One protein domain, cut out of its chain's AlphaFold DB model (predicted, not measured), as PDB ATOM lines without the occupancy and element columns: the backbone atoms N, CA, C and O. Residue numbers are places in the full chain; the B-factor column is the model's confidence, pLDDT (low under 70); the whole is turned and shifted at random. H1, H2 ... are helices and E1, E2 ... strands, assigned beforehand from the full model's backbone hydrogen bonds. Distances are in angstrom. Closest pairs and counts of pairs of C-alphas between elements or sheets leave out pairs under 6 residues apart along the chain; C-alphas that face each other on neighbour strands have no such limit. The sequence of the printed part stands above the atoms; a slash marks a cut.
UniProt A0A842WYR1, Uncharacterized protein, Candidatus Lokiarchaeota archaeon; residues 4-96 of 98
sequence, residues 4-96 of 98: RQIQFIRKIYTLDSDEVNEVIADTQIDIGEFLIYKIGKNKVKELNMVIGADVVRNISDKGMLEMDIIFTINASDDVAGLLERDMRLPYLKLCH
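AT A GLANCE: This is residues 4 to 96 of the 98 residues of an uncharacterized protein of Candidatus Lokiarchaeota archaeon (UniProt A0A842WYR1). A long, strongly twisted antiparallel sheet, E2 E3 E1 E4, has helices over one face, two layers: H1 runs along it and short H2 covers one end. The 93 printed residues include, in order, E1 H1 E2 E3 H2 E4, a mixed class. The rod, 48 by 22 by 20 A, is only just compact, close to loose, with radius of gyration of the C-alphas 14.4 A.

HOW THE PARTS SIT: E3, residues 65 to 76, pairs with E2, residues 50 to 59, as a hairpin, N 54 and O 70 being 2.9 A apart. E1, residues 4 to 14, is E3's other neighbour, N 8 to O 71 2.8 A. E4, residues 93 to 95, is E1's edge neighbour, N 9 to O 93 2.8 A. H1, residues 17 to 42, is on the sheet at height 9.4 A; H2, residues 77 to 86, is on the same face at 9.0 A. H1, with residues 35 to 39 alone, only just touches H2, with 3 pairs of C-alphas within 8 A, the closest those of Lys 38 and Leu 82, 7.8 A. Split strand-helix-strand units, two same-way strands with another between, are E1 H1 E2 and E3 H2 E4, both right-handed crossovers. O i to N i+4 pairs within hydrogen-bond range are 21 of 22 in H1, 5 of 6 in H2.

IN THESE COORDINATES: E1 begins at C-alpha 4 (2.177, -33.944, 24.497) and E4 ends at C-alpha 95 (-3.922, -26.433, 32.877). First to last C-alpha, H1 is 38.0 A, E3 34.6 A, E1 31.5 A and E2 28.7 A.

THE WHOLE: The farthest C-alphas, of Lys 45 and Lys 62, are 49.1 A apart. The printed part has no cut and no long link. Its mean pLDDT is 77.3; residues 42 to 50 and 58 to 63 are among those under 70.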
ATOM      1  N   ARG A   4       2.305 -35.014  23.508       81.50
ATOM      2  CA  ARG A   4       2.177 -33.944  24.497       81.50
ATOM      3  C   ARG A   4       1.326 -34.402  25.668       81.50
ATOM      4  O   ARG A   4       0.355 -35.145  25.499       81.50
ATOM      5  N   GLN A   5       1.704 -33.925  26.844       85.81
ATOM      6  CA  GLN A   5       0.939 -34.081  28.065       85.81
ATOM      7  C   GLN A   5       0.046 -32.851  28.236       85.81
ATOM      8  O   GLN A   5       0.521 -31.721  28.199       85.81
ATOM      9  N   ILE A   6      -1.252 -33.064  28.417       83.50
ATOM     10  CA  ILE A   6      -2.219 -32.016  28.746       83.50
ATOM     11  C   ILE A   6      -2.783 -32.308  30.125       83.50
ATOM     12  O   ILE A   6      -3.079 -33.461  30.432       83.50
ATOM     13  N   GLN A   7      -2.965 -31.274  30.945       86.88
ATOM     14  CA  GLN A   7      -3.610 -31.415  32.242       86.88
ATOM     15  C   GLN A   7      -4.932 -30.649  32.303       86.88
ATOM     16  O   GLN A   7      -5.099 -29.579  31.722       86.88
ATOM     17  N   PHE A   8      -5.887 -31.200  33.041       86.06
ATOM     18  CA  PHE A   8      -7.140 -30.552  33.400       86.06
ATOM     19  C   PHE A   8      -7.302 -30.626  34.905       86.06
ATOM     20  O   PHE A   8      -7.026 -31.658  35.504       86.06
ATOM     21  N   ILE A   9      -7.778 -29.548  35.511       86.69
ATOM     22  CA  ILE A   9      -8.104 -29.528  36.932       86.69
ATOM     23  C   ILE A   9      -9.618 -29.463  37.078       86.69
ATOM     24  O   ILE A   9     -10.262 -28.563  36.528       86.69
ATOM     25  N   ARG A  10     -10.170 -30.401  37.848       87.31
ATOM     26  CA  ARG A  10     -11.528 -30.339  38.388       87.31
ATOM     27  C   ARG A  10     -11.427 -30.062  39.879       87.31
ATOM     28  O   ARG A  10     -10.837 -30.852  40.608       87.31
ATOM     29  N   LYS A  11     -12.023 -28.961  40.325       86.81
ATOM     30  CA  LYS A  11     -12.195 -28.698  41.755       86.81
ATOM     31  C   LYS A  11     -13.452 -29.390  42.249       86.81
ATOM     32  O   LYS A  11     -14.506 -29.233  41.629       86.81
ATOM     33  N   ILE A  12     -13.352 -30.096  43.365       85.69
ATOM     34  CA  ILE A  12     -14.512 -30.606  44.093       85.69
ATOM     35  C   ILE A  12     -14.452 -30.222  45.563       85.69
ATOM     36  O   ILE A  12     -13.388 -29.982  46.130       85.69
ATOM     37  N   TYR A  13     -15.633 -30.189  46.163       85.19
ATOM     38  CA  TYR A  13     -15.848 -29.862  47.557       85.19
ATOM     39  C   TYR A  13     -16.740 -30.950  48.134       85.19
ATOM     40  O   TYR A  13     -17.921 -31.002  47.801       85.19
ATOM     41  N   THR A  14     -16.174 -31.838  48.944       82.19
ATOM     42  CA  THR A  14     -16.915 -32.976  49.500       82.19
ATOM     43  C   THR A  14     -16.498 -33.270  50.942       82.19
ATOM     44  O   THR A  14     -15.466 -32.802  51.431       82.19
ATOM     45  N   LEU A  15     -17.350 -34.006  51.653       76.62
ATOM     46  CA  LEU A  15     -17.063 -34.618  52.951       76.62
ATOM     47  C   LEU A  15     -16.766 -36.118  52.821       76.62
ATOM     48  O   LEU A  15     -16.299 -36.722  53.785       76.62
ATOM     49  N   ASP A  16     -17.032 -36.699  51.649       82.00
ATOM     50  CA  ASP A  16     -16.976 -38.127  51.376       82.00
ATOM     51  C   ASP A  16     -15.873 -38.436  50.354       82.00
ATOM     52  O   ASP A  16     -15.827 -37.883  49.256       82.00
ATOM     53  N   SER A  17     -14.954 -39.327  50.721       73.50
ATOM     54  CA  SER A  17     -13.890 -39.761  49.818       73.50
ATOM     55  C   SER A  17     -14.382 -40.659  48.686       73.50
ATOM     56  O   SER A  17     -13.688 -40.755  47.674       73.50
ATOM     57  N   ASP A  18     -15.536 -41.311  48.834       83.94
ATOM     58  CA  ASP A  18     -16.073 -42.207  47.805       83.94
ATOM     59  C   ASP A  18     -16.644 -41.410  46.622       83.94
ATOM     60  O   ASP A  18     -16.392 -41.760  45.467       83.94
ATOM     61  N   GLU A  19     -17.246 -40.247  46.895       82.56
ATOM     62  CA  GLU A  19     -17.707 -39.287  45.880       82.56
ATOM     63  C   GLU A  19     -16.563 -38.831  44.955       82.56
ATOM     64  O   GLU A  19     -16.751 -38.598  43.761       82.56
ATOM     65  N   VAL A  20     -15.333 -38.760  45.475       83.00
ATOM     66  CA  VAL A  20     -14.140 -38.384  44.698       83.00
ATOM     67  C   VAL A  20     -13.864 -39.396  43.589       83.00
ATOM     68  O   VAL A  20     -13.530 -39.009  42.469       83.00
ATOM     69  N   ASN A  21     -13.997 -40.689  43.890       83.50
ATOM     70  CA  ASN A  21     -13.723 -41.757  42.931       83.50
ATOM     71  C   ASN A  21     -14.787 -41.804  41.831       83.50
ATOM     72  O   ASN A  21     -14.441 -41.980  40.662       83.50
ATOM     73  N   GLU A  22     -16.055 -41.588  42.188       87.69
ATOM     74  CA  GLU A  22     -17.154 -41.465  41.222       87.69
ATOM     75  C   GLU A  22     -16.920 -40.275  40.287       87.69
ATOM     76  O   GLU A  22     -16.936 -40.419  39.065       87.69
ATOM     77  N   VAL A  23     -16.553 -39.119  40.851       85.75
ATOM     78  CA  VAL A  23     -16.209 -37.929  40.069       85.75
ATOM     79  C   VAL A  23     -15.043 -38.187  39.110       85.75
ATOM     80  O   VAL A  23     -15.071 -37.699  37.974       85.75
ATOM     81  N   ILE A  24     -14.007 -38.915  39.538       86.94
ATOM     82  CA  ILE A  24     -12.883 -39.282  38.668       86.94
ATOM     83  C   ILE A  24     -13.375 -40.122  37.493       86.94
ATOM     84  O   ILE A  24     -13.070 -39.781  36.349       86.94
ATOM     85  N   ALA A  25     -14.137 -41.182  37.766       86.69
ATOM     86  CA  ALA A  25     -14.628 -42.097  36.743       86.69
ATOM     87  C   ALA A  25     -15.505 -41.374  35.709       86.69
ATOM     88  O   ALA A  25     -15.223 -41.448  34.511       86.69
ATOM     89  N   ASP A  26     -16.487 -40.596  36.166       88.06
ATOM     90  CA  ASP A  26     -17.392 -39.841  35.292       88.06
ATOM     91  C   ASP A  26     -16.627 -38.843  34.416       88.06
ATOM     92  O   ASP A  26     -16.836 -38.752  33.207       88.06
ATOM     93  N   THR A  27     -15.665 -38.133  35.006       85.25
ATOM     94  CA  THR A  27     -14.856 -37.159  34.263       85.25
ATOM     95  C   THR A  27     -13.988 -37.830  33.196       85.25
ATOM     96  O   THR A  27     -13.817 -37.282  32.107       85.25
ATOM     97  N   GLN A  28     -13.425 -39.009  33.485       83.50
ATOM     98  CA  GLN A  28     -12.652 -39.768  32.499       83.50
ATOM     99  C   GLN A  28     -13.526 -40.214  31.320       83.50
ATOM    100  O   GLN A  28     -13.067 -40.149  30.175       83.50
ATOM    101  N   ILE A  29     -14.776 -40.615  31.584       85.19
ATOM    102  CA  ILE A  29     -15.757 -40.968  30.549       85.19
ATOM    103  C   ILE A  29     -16.074 -39.745  29.686       85.19
ATOM    104  O   ILE A  29     -15.901 -39.816  28.470       85.19
ATOM    105  N   ASP A  30     -16.426 -38.610  30.291       84.56
ATOM    106  CA  ASP A  30     -16.778 -37.383  29.563       84.56
ATOM    107  C   ASP A  30     -15.634 -36.892  28.652       84.56
ATOM    108  O   ASP A  30     -15.849 -36.505  27.496       84.56
ATOM    109  N   ILE A  31     -14.390 -36.942  29.143       81.94
ATOM    110  CA  ILE A  31     -13.187 -36.641  28.350       81.94
ATOM    111  C   ILE A  31     -13.051 -37.626  27.179       81.94
ATOM    112  O   ILE A  31     -12.772 -37.215  26.046       81.94
ATOM    113  N   GLY A  32     -13.235 -38.923  27.444       79.62
ATOM    114  CA  GLY A  32     -13.159 -39.981  26.442       79.62
ATOM    115  C   GLY A  32     -14.201 -39.817  25.332       79.62
ATOM    116  O   GLY A  32     -13.850 -39.843  24.150       79.62
ATOM    117  N   GLU A  33     -15.463 -39.577  25.690       82.00
ATOM    118  CA  GLU A  33     -16.560 -39.359  24.743       82.00
ATOM    119  C   GLU A  33     -16.326 -38.125  23.870       82.00
ATOM    120  O   GLU A  33     -16.458 -38.188  22.640       82.00
ATOM    121  N   PHE A  34     -15.908 -37.013  24.486       78.75
ATOM    122  CA  PHE A  34     -15.564 -35.791  23.765       78.75
ATOM    123  C   PHE A  34     -14.498 -36.054  22.693       78.75
ATOM    124  O   PHE A  34     -14.612 -35.603  21.546       78.75
ATOM    125  N   LEU A  35     -13.466 -36.812  23.056       75.00
ATOM    126  CA  LEU A  35     -12.366 -37.144  22.165       75.00
ATOM    127  C   LEU A  35     -12.796 -38.056  21.024       75.00
ATOM    128  O   LEU A  35     -12.499 -37.739  19.873       75.00
ATOM    129  N   ILE A  36     -13.543 -39.127  21.302       75.81
ATOM    130  CA  ILE A  36     -14.076 -40.031  20.270       75.81
ATOM    131  C   ILE A  36     -14.917 -39.243  19.262       75.81
ATOM    132  O   ILE A  36     -14.729 -39.375  18.048       75.81
ATOM    133  N   TYR A  37     -15.790 -38.360  19.745       78.25
ATOM    134  CA  TYR A  37     -16.612 -37.508  18.893       78.25
ATOM    135  C   TYR A  37     -15.770 -36.603  17.979       78.25
ATOM    136  O   TYR A  37     -16.017 -36.507  16.770       78.25
ATOM    137  N   LYS A  38     -14.755 -35.931  18.533       72.00
ATOM    138  CA  LYS A  38     -13.886 -35.023  17.770       72.00
ATOM    139  C   LYS A  38     -12.969 -35.767  16.806       72.00
ATOM    140  O   LYS A  38     -12.765 -35.281  15.692       72.00
ATOM    141  N   ILE A  39     -12.469 -36.936  17.181       69.44
ATOM    142  CA  ILE A  39     -11.658 -37.815  16.331       69.44
ATOM    143  C   ILE A  39     -12.481 -38.320  15.149       69.44
ATOM    144  O   ILE A  39     -12.030 -38.202  14.009       69.44
ATOM    145  N   GLY A  40     -13.714 -38.773  15.396       66.19
ATOM    146  CA  GLY A  40     -14.640 -39.203  14.349       66.19
ATOM    147  C   GLY A  40     -14.943 -38.093  13.338       66.19
ATOM    148  O   GLY A  40     -14.982 -38.341  12.134       66.19
ATOM    149  N   LYS A  41     -15.068 -36.844  13.803       72.25
ATOM    150  CA  LYS A  41     -15.252 -35.676  12.926       72.25
ATOM    151  C   LYS A  41     -13.995 -35.266  12.157       72.25
ATOM    152  O   LYS A  41     -14.109 -34.856  11.005       72.25
ATOM    153  N   ASN A  42     -12.816 -35.371  12.769       66.44
ATOM    154  CA  ASN A  42     -11.548 -34.905  12.191       66.44
ATOM    155  C   ASN A  42     -10.718 -36.016  11.516       66.44
ATOM    156  O   ASN A  42      -9.619 -35.743  11.041       66.44
ATOM    157  N   LYS A  43     -11.235 -37.253  11.435       63.66
ATOM    158  CA  LYS A  43     -10.571 -38.427  10.831       63.66
ATOM    159  C   LYS A  43      -9.171 -38.704  11.399       63.66
ATOM    160  O   LYS A  43      -8.271 -39.113  10.662       63.66
ATOM    161  N   VAL A  44      -8.978 -38.484  12.701       63.56
ATOM    162  CA  VAL A  44      -7.720 -38.840  13.377       63.56
ATOM    163  C   VAL A  44      -7.598 -40.367  13.378       63.56
ATOM    164  O   VAL A  44      -8.529 -41.062  13.773       63.56
ATOM    165  N   LYS A  45      -6.484 -40.891  12.857       56.47
ATOM    166  CA  LYS A  45      -6.355 -42.318  12.512       56.47
ATOM    167  C   LYS A  45      -5.945 -43.216  13.680       56.47
ATOM    168  O   LYS A  45      -6.228 -44.406  13.628       56.47
ATOM    169  N   GLU A  46      -5.310 -42.664  14.711       56.31
ATOM    170  CA  GLU A  46      -4.822 -43.422  15.868       56.31
ATOM    171  C   GLU A  46      -5.010 -42.609  17.153       56.31
ATOM    172  O   GLU A  46      -4.620 -41.441  17.223       56.31
ATOM    173  N   LEU A  47      -5.613 -43.236  18.167       57.69
ATOM    174  CA  LEU A  47      -5.775 -42.684  19.509       57.69
ATOM    175  C   LEU A  47      -5.032 -43.582  20.497       57.69
ATOM    176  O   LEU A  47      -5.587 -44.547  21.011       57.69
ATOM    177  N   ASN A  48      -3.772 -43.251  20.763       59.38
ATOM    178  CA  ASN A  48      -3.043 -43.802  21.899       59.38
ATOM    179  C   ASN A  48      -3.110 -42.769  23.012       59.38
ATOM    180  O   ASN A  48      -2.374 -41.784  22.989       59.38
ATOM    181  N   MET A  49      -4.047 -42.968  23.933       65.56
ATOM    182  CA  MET A  49      -4.270 -42.054  25.037       65.56
ATOM    183  C   MET A  49      -4.292 -42.807  26.355       65.56
ATOM    184  O   MET A  49      -4.952 -43.835  26.488       65.56
ATOM    185  N   VAL A  50      -3.602 -42.240  27.337       68.31
ATOM    186  CA  VAL A  50      -3.707 -42.643  28.736       68.31
ATOM    187  C   VAL A  50      -4.232 -41.442  29.508       68.31
ATOM    188  O   VAL A  50      -3.625 -40.372  29.442       68.31
ATOM    189  N   ILE A  51      -5.360 -41.627  30.198       77.62
ATOM    190  CA  ILE A  51      -5.913 -40.642  31.129       77.62
ATOM    191  C   ILE A  51      -5.533 -41.081  32.544       77.62
ATOM    192  O   ILE A  51      -6.013 -42.101  33.030       77.62
ATOM    193  N   GLY A  52      -4.652 -40.325  33.191       79.12
ATOM    194  CA  GLY A  52      -4.393 -40.438  34.625       79.12
ATOM    195  C   GLY A  52      -5.253 -39.443  35.395       79.12
ATOM    196  O   GLY A  52      -5.582 -38.385  34.862       79.12
ATOM    197  N   ALA A  53      -5.605 -39.756  36.638       81.88
ATOM    198  CA  ALA A  53      -6.182 -38.796  37.570       81.88
ATOM    199  C   ALA A  53      -5.374 -38.839  38.863       81.88
ATOM    200  O   ALA A  53      -5.131 -39.919  39.400       81.88
ATOM    201  N   ASP A  54      -4.947 -37.675  39.329       83.88
ATOM    202  CA  ASP A  54      -4.268 -37.517  40.608       83.88
ATOM    203  C   ASP A  54      -5.089 -36.593  41.503       83.88
ATOM    204  O   ASP A  54      -5.760 -35.682  41.016       83.88
ATOM    205  N   VAL A  55      -5.074 -36.840  42.808       80.19
ATOM    206  CA  VAL A  55      -5.933 -36.134  43.761       80.19
ATOM    207  C   VAL A  55      -5.067 -35.325  44.704       80.19
ATOM    208  O   VAL A  55      -4.487 -35.849  45.656       80.19
ATOM    209  N   VAL A  56      -5.031 -34.016  44.480       81.31
ATOM    210  CA  VAL A  56      -4.363 -33.074  45.371       81.31
ATOM    211  C   VAL A  56      -5.368 -32.614  46.418       81.31
ATOM    212  O   VAL A  56      -6.311 -31.873  46.141       81.31
ATOM    213  N   ARG A  57      -5.190 -33.101  47.646       70.38
ATOM    214  CA  ARG A  57      -6.049 -32.756  48.784       70.38
ATOM    215  C   ARG A  57      -5.615 -31.425  49.389       70.38
ATOM    216  O   ARG A  57      -4.502 -31.327  49.896       70.38
ATOM    217  N   ASN A  58      -6.525 -30.457  49.422       67.31
ATOM    218  CA  ASN A  58      -6.378 -29.201  50.147       67.31
ATOM    219  C   ASN A  58      -7.385 -29.177  51.311       67.31
ATOM    220  O   ASN A  58      -8.598 -29.276  51.137       67.31
ATOM    221  N   ILE A  59      -6.902 -29.082  52.547       65.62
ATOM    222  CA  ILE A  59      -7.801 -29.025  53.707       65.62
ATOM    223  C   ILE A  59      -8.318 -27.589  53.833       65.62
ATOM    224  O   ILE A  59      -7.514 -26.665  53.932       65.62
ATOM    225  N   SER A  60      -9.642 -27.397  53.832       62.16
ATOM    226  CA  SER A  60     -10.251 -26.092  54.119       62.16
ATOM    227  C   SER A  60     -10.593 -25.958  55.609       62.16
ATOM    228  O   SER A  60     -11.009 -26.924  56.254       62.16
ATOM    229  N   ASP A  61     -10.480 -24.743  56.155       58.38
ATOM    230  CA  ASP A  61     -10.623 -24.422  57.591       58.38
ATOM    231  C   ASP A  61     -12.041 -24.617  58.188       58.38
ATOM    232  O   ASP A  61     -12.320 -24.168  59.299       58.38
ATOM    233  N   LYS A  62     -12.980 -25.265  57.484       63.28
ATOM    234  CA  LYS A  62     -14.392 -25.386  57.917       63.28
ATOM    235  C   LYS A  62     -14.961 -26.805  57.882       63.28
ATOM    236  O   LYS A  62     -16.174 -26.976  57.832       63.28
ATOM    237  N   GLY A  63     -14.096 -27.819  57.924       69.19
ATOM    238  CA  GLY A  63     -14.515 -29.223  57.975       69.19
ATOM    239  C   GLY A  63     -14.943 -29.810  56.629       69.19
ATOM    240  O   GLY A  63     -15.442 -30.923  56.614       69.19
ATOM    241  N   MET A  64     -14.730 -29.091  55.522       76.38
ATOM    242  CA  MET A  64     -14.966 -29.543  54.146       76.38
ATOM    243  C   MET A  64     -13.629 -29.835  53.456       76.38
ATOM    244  O   MET A  64     -12.681 -29.057  53.617       76.38
ATOM    245  N   LEU A  65     -13.541 -30.920  52.683       76.75
ATOM    246  CA  LEU A  65     -12.351 -31.230  51.891       76.75
ATOM    247  C   LEU A  65     -12.465 -30.522  50.539       76.75
ATOM    248  O   LEU A  65     -13.395 -30.782  49.776       76.75
ATOM    249  N   GLU A  66     -11.528 -29.619  50.246       84.69
ATOM    250  CA  GLU A  66     -11.346 -29.075  48.900       84.69
ATOM    251  C   GLU A  66     -10.330 -29.962  48.183       84.69
ATOM    252  O   GLU A  66      -9.218 -30.182  48.660       84.69
ATOM    253  N   MET A  67     -10.698 -30.528  47.043       83.00
ATOM    254  CA  MET A  67      -9.813 -31.442  46.327       83.00
ATOM    255  C   MET A  67      -9.660 -30.960  44.896       83.00
ATOM    256  O   MET A  67     -10.642 -30.767  44.177       83.00
ATOM    257  N   ASP A  68      -8.408 -30.772  44.494       87.06
ATOM    258  CA  ASP A  68      -8.039 -30.500  43.117       87.06
ATOM    259  C   ASP A  68      -7.709 -31.845  42.464       87.06
ATOM    260  O   ASP A  68      -6.690 -32.470  42.763       87.06
ATOM    261  N   ILE A  69      -8.590 -32.318  41.586       85.62
ATOM    262  CA  ILE A  69      -8.359 -33.530  40.801       85.62
ATOM    263  C   ILE A  69      -7.678 -33.124  39.499       85.62
ATOM    264  O   ILE A  69      -8.245 -32.375  38.699       85.62
ATOM    265  N   ILE A  70      -6.465 -33.623  39.286       88.06
ATOM    266  CA  ILE A  70      -5.646 -33.354  38.109       88.06
ATOM    267  C   ILE A  70      -5.783 -34.526  37.144       88.06
ATOM    268  O   ILE A  70      -5.210 -35.594  37.354       88.06
ATOM    269  N   PHE A  71      -6.507 -34.317  36.052       87.06
ATOM    270  CA  PHE A  71      -6.575 -35.258  34.944       87.06
ATOM    271  C   PHE A  71      -5.430 -34.988  33.983       87.06
ATOM    272  O   PHE A  71      -5.285 -33.881  33.478       87.06
ATOM    273  N   THR A  72      -4.628 -36.004  33.713       87.19
ATOM    274  CA  THR A  72      -3.493 -35.936  32.797       87.19
ATOM    275  C   THR A  72      -3.794 -36.765  31.563       87.19
ATOM    276  O   THR A  72      -4.083 -37.951  31.679       87.19
ATOM    277  N   ILE A  73      -3.660 -36.166  30.385       84.50
ATOM    278  CA  ILE A  73      -3.845 -36.812  29.093       84.50
ATOM    279  C   ILE A  73      -2.522 -36.803  28.337       84.50
ATOM    280  O   ILE A  73      -2.022 -35.738  27.984       84.50
ATOM    281  N   ASN A  74      -1.994 -37.984  28.024       82.69
ATOM    282  CA  ASN A  74      -0.918 -38.122  27.042       82.69
ATOM    283  C   ASN A  74      -1.535 -38.375  25.668       82.69
ATOM    284  O   ASN A  74      -2.194 -39.396  25.480       82.69
ATOM    285  N   ALA A  75      -1.339 -37.455  24.726       78.62
ATOM    286  CA  ALA A  75      -1.925 -37.530  23.390       78.62
ATOM    287  C   ALA A  75      -0.923 -37.119  22.303       78.62
ATOM    288  O   ALA A  75       0.079 -36.459  22.576       78.62
ATOM    289  N   SER A  76      -1.185 -37.499  21.052       81.06
ATOM    290  CA  SER A  76      -0.429 -36.978  19.908       81.06
ATOM    291  C   SER A  76      -0.659 -35.473  19.734       81.06
ATOM    292  O   SER A  76      -1.681 -34.941  20.171       81.06
ATOM    293  N   ASP A  77       0.262 -34.786  19.056       80.00
ATOM    294  CA  ASP A  77       0.179 -33.334  18.848       80.00
ATOM    295  C   ASP A  77      -1.133 -32.871  18.209       80.00
ATOM    296  O   ASP A  77      -1.683 -31.848  18.625       80.00
ATOM    297  N   ASP A  78      -1.660 -33.639  17.254       77.50
ATOM    298  CA  ASP A  78      -2.920 -33.336  16.573       77.50
ATOM    299  C   ASP A  78      -4.116 -33.402  17.534       77.50
ATOM    300  O   ASP A  78      -4.971 -32.516  17.541       77.50
ATOM    301  N   VAL A  79      -4.163 -34.434  18.383       78.00
ATOM    302  CA  VAL A  79      -5.224 -34.617  19.385       78.00
ATOM    303  C   VAL A  79      -5.097 -33.571  20.488       78.00
ATOM    304  O   VAL A  79      -6.095 -32.971  20.889       78.00
ATOM    305  N   ALA A  80      -3.871 -33.287  20.923       78.75
ATOM    306  CA  ALA A  80      -3.586 -32.251  21.898       78.75
ATOM    307  C   ALA A  80      -4.046 -30.863  21.411       78.75
ATOM    308  O   ALA A  80      -4.766 -30.160  22.118       78.75
ATOM    309  N   GLY A  81      -3.747 -30.506  20.159       78.38
ATOM    310  CA  GLY A  81      -4.201 -29.246  19.564       78.38
ATOM    311  C   GLY A  81      -5.720 -29.167  19.354       78.38
ATOM    312  O   GLY A  81      -6.279 -28.073  19.247       78.38
ATOM    313  N   LEU A  82      -6.424 -30.300  19.278       76.81
ATOM    314  CA  LEU A  82      -7.891 -30.328  19.289       76.81
ATOM    315  C   LEU A  82      -8.445 -30.090  20.698       76.81
ATOM    316  O   LEU A  82      -9.375 -29.301  20.854       76.81
ATOM    317  N   LEU A  83      -7.856 -30.724  21.713       77.19
ATOM    318  CA  LEU A  83      -8.248 -30.566  23.116       77.19
ATOM    319  C   LEU A  83      -8.125 -29.116  23.596       77.19
ATOM    320  O   LEU A  83      -9.079 -28.581  24.154       77.19
ATOM    321  N   GLU A  84      -6.996 -28.461  23.315       77.12
ATOM    322  CA  GLU A  84      -6.722 -27.078  23.736       77.12
ATOM    323  C   GLU A  84      -7.707 -26.058  23.142       77.12
ATOM    324  O   GLU A  84      -8.007 -25.040  23.766       77.12
ATOM    325  N   ARG A  85      -8.226 -26.319  21.936       72.19
ATOM    326  CA  ARG A  85      -9.157 -25.411  21.244       72.19
ATOM    327  C   ARG A  85     -10.616 -25.657  21.608       72.19
ATOM    328  O   ARG A  85     -11.386 -24.706  21.742       72.19
ATOM    329  N   ASP A  86     -10.996 -26.926  21.720       69.94
ATOM    330  CA  ASP A  86     -12.402 -27.317  21.656       69.94
ATOM    331  C   ASP A  86     -12.954 -27.905  22.955       69.94
ATOM    332  O   ASP A  86     -14.178 -28.041  23.056       69.94
ATOM    333  N   MET A  87     -12.116 -28.289  23.926       70.88
ATOM    334  CA  MET A  87     -12.626 -28.888  25.157       70.88
ATOM    335  C   MET A  87     -13.365 -27.831  25.986       70.88
ATOM    336  O   MET A  87     -12.772 -26.935  26.578       70.88
ATOM    337  N   ARG A  88     -14.695 -27.946  26.008       65.75
ATOM    338  CA  ARG A  88     -15.613 -27.092  26.774       65.75
ATOM    339  C   ARG A  88     -16.406 -27.936  27.763       65.75
ATOM    340  O   ARG A  88     -17.630 -27.990  27.695       65.75
ATOM    341  N   LEU A  89     -15.700 -28.627  28.650       70.25
ATOM    342  CA  LEU A  89     -16.330 -29.259  29.803       70.25
ATOM    343  C   LEU A  89     -16.433 -28.185  30.901       70.25
ATOM    344  O   LEU A  89     -15.398 -27.701  31.353       70.25
ATOM    345  N   PRO A  90     -17.646 -27.742  31.295       71.44
ATOM    346  CA  PRO A  90     -17.836 -26.548  32.131       71.44
ATOM    347  C   PRO A  90     -17.206 -26.661  33.527       71.44
ATOM    348  O   PRO A  90     -16.985 -25.651  34.188       71.44
ATOM    349  N   TYR A  91     -16.908 -27.883  33.962       77.75
ATOM    350  CA  TYR A  91     -16.312 -28.209  35.254       77.75
ATOM    351  C   TYR A  91     -14.805 -28.529  35.168       77.75
ATOM    352  O   TYR A  91     -14.194 -28.813  36.198       77.75
ATOM    353  N   LEU A  92     -14.196 -28.492  33.974       79.25
ATOM    354  CA  LEU A  92     -12.758 -28.694  33.785       79.25
ATOM    355  C   LEU A  92     -12.059 -27.399  33.405       79.25
ATOM    356  O   LEU A  92     -12.441 -26.709  32.460       79.25
ATOM    357  N   LYS A  93     -10.956 -27.119  34.094       82.06
ATOM    358  CA  LYS A  93     -10.041 -26.044  33.729       82.06
ATOM    359  C   LYS A  93      -8.795 -26.630  33.078       82.06
ATOM    360  O   LYS A  93      -8.041 -27.343  33.736       82.06
ATOM    361  N   LEU A  94      -8.561 -26.298  31.808       79.94
ATOM    362  CA  LEU A  94      -7.309 -26.624  31.125       79.94
ATOM    363  C   LEU A  94      -6.137 -25.993  31.885       79.94
ATOM    364  O   LEU A  94      -6.133 -24.791  32.163       79.94
ATOM    365  N   CYS A  95      -5.157 -26.821  32.222       74.50
ATOM    366  CA  CYS A  95      -3.922 -26.433  32.877       74.50
ATOM    367  C   CYS A  95      -2.778 -26.911  31.989       74.50
ATOM    368  O   CYS A  95      -2.648 -28.097  31.699       74.50
ATOM    369  N   HIS A  96      -1.967 -25.984  31.493       62.84
ATOM    370  CA  HIS A  96      -0.806 -26.364  30.703       62.84
ATOM    371  C   HIS A  96       0.245 -26.959  31.646       62.84
ATOM    372  O   HIS A  96       0.739 -26.267  32.536       62.84
TER     373      HIS A  96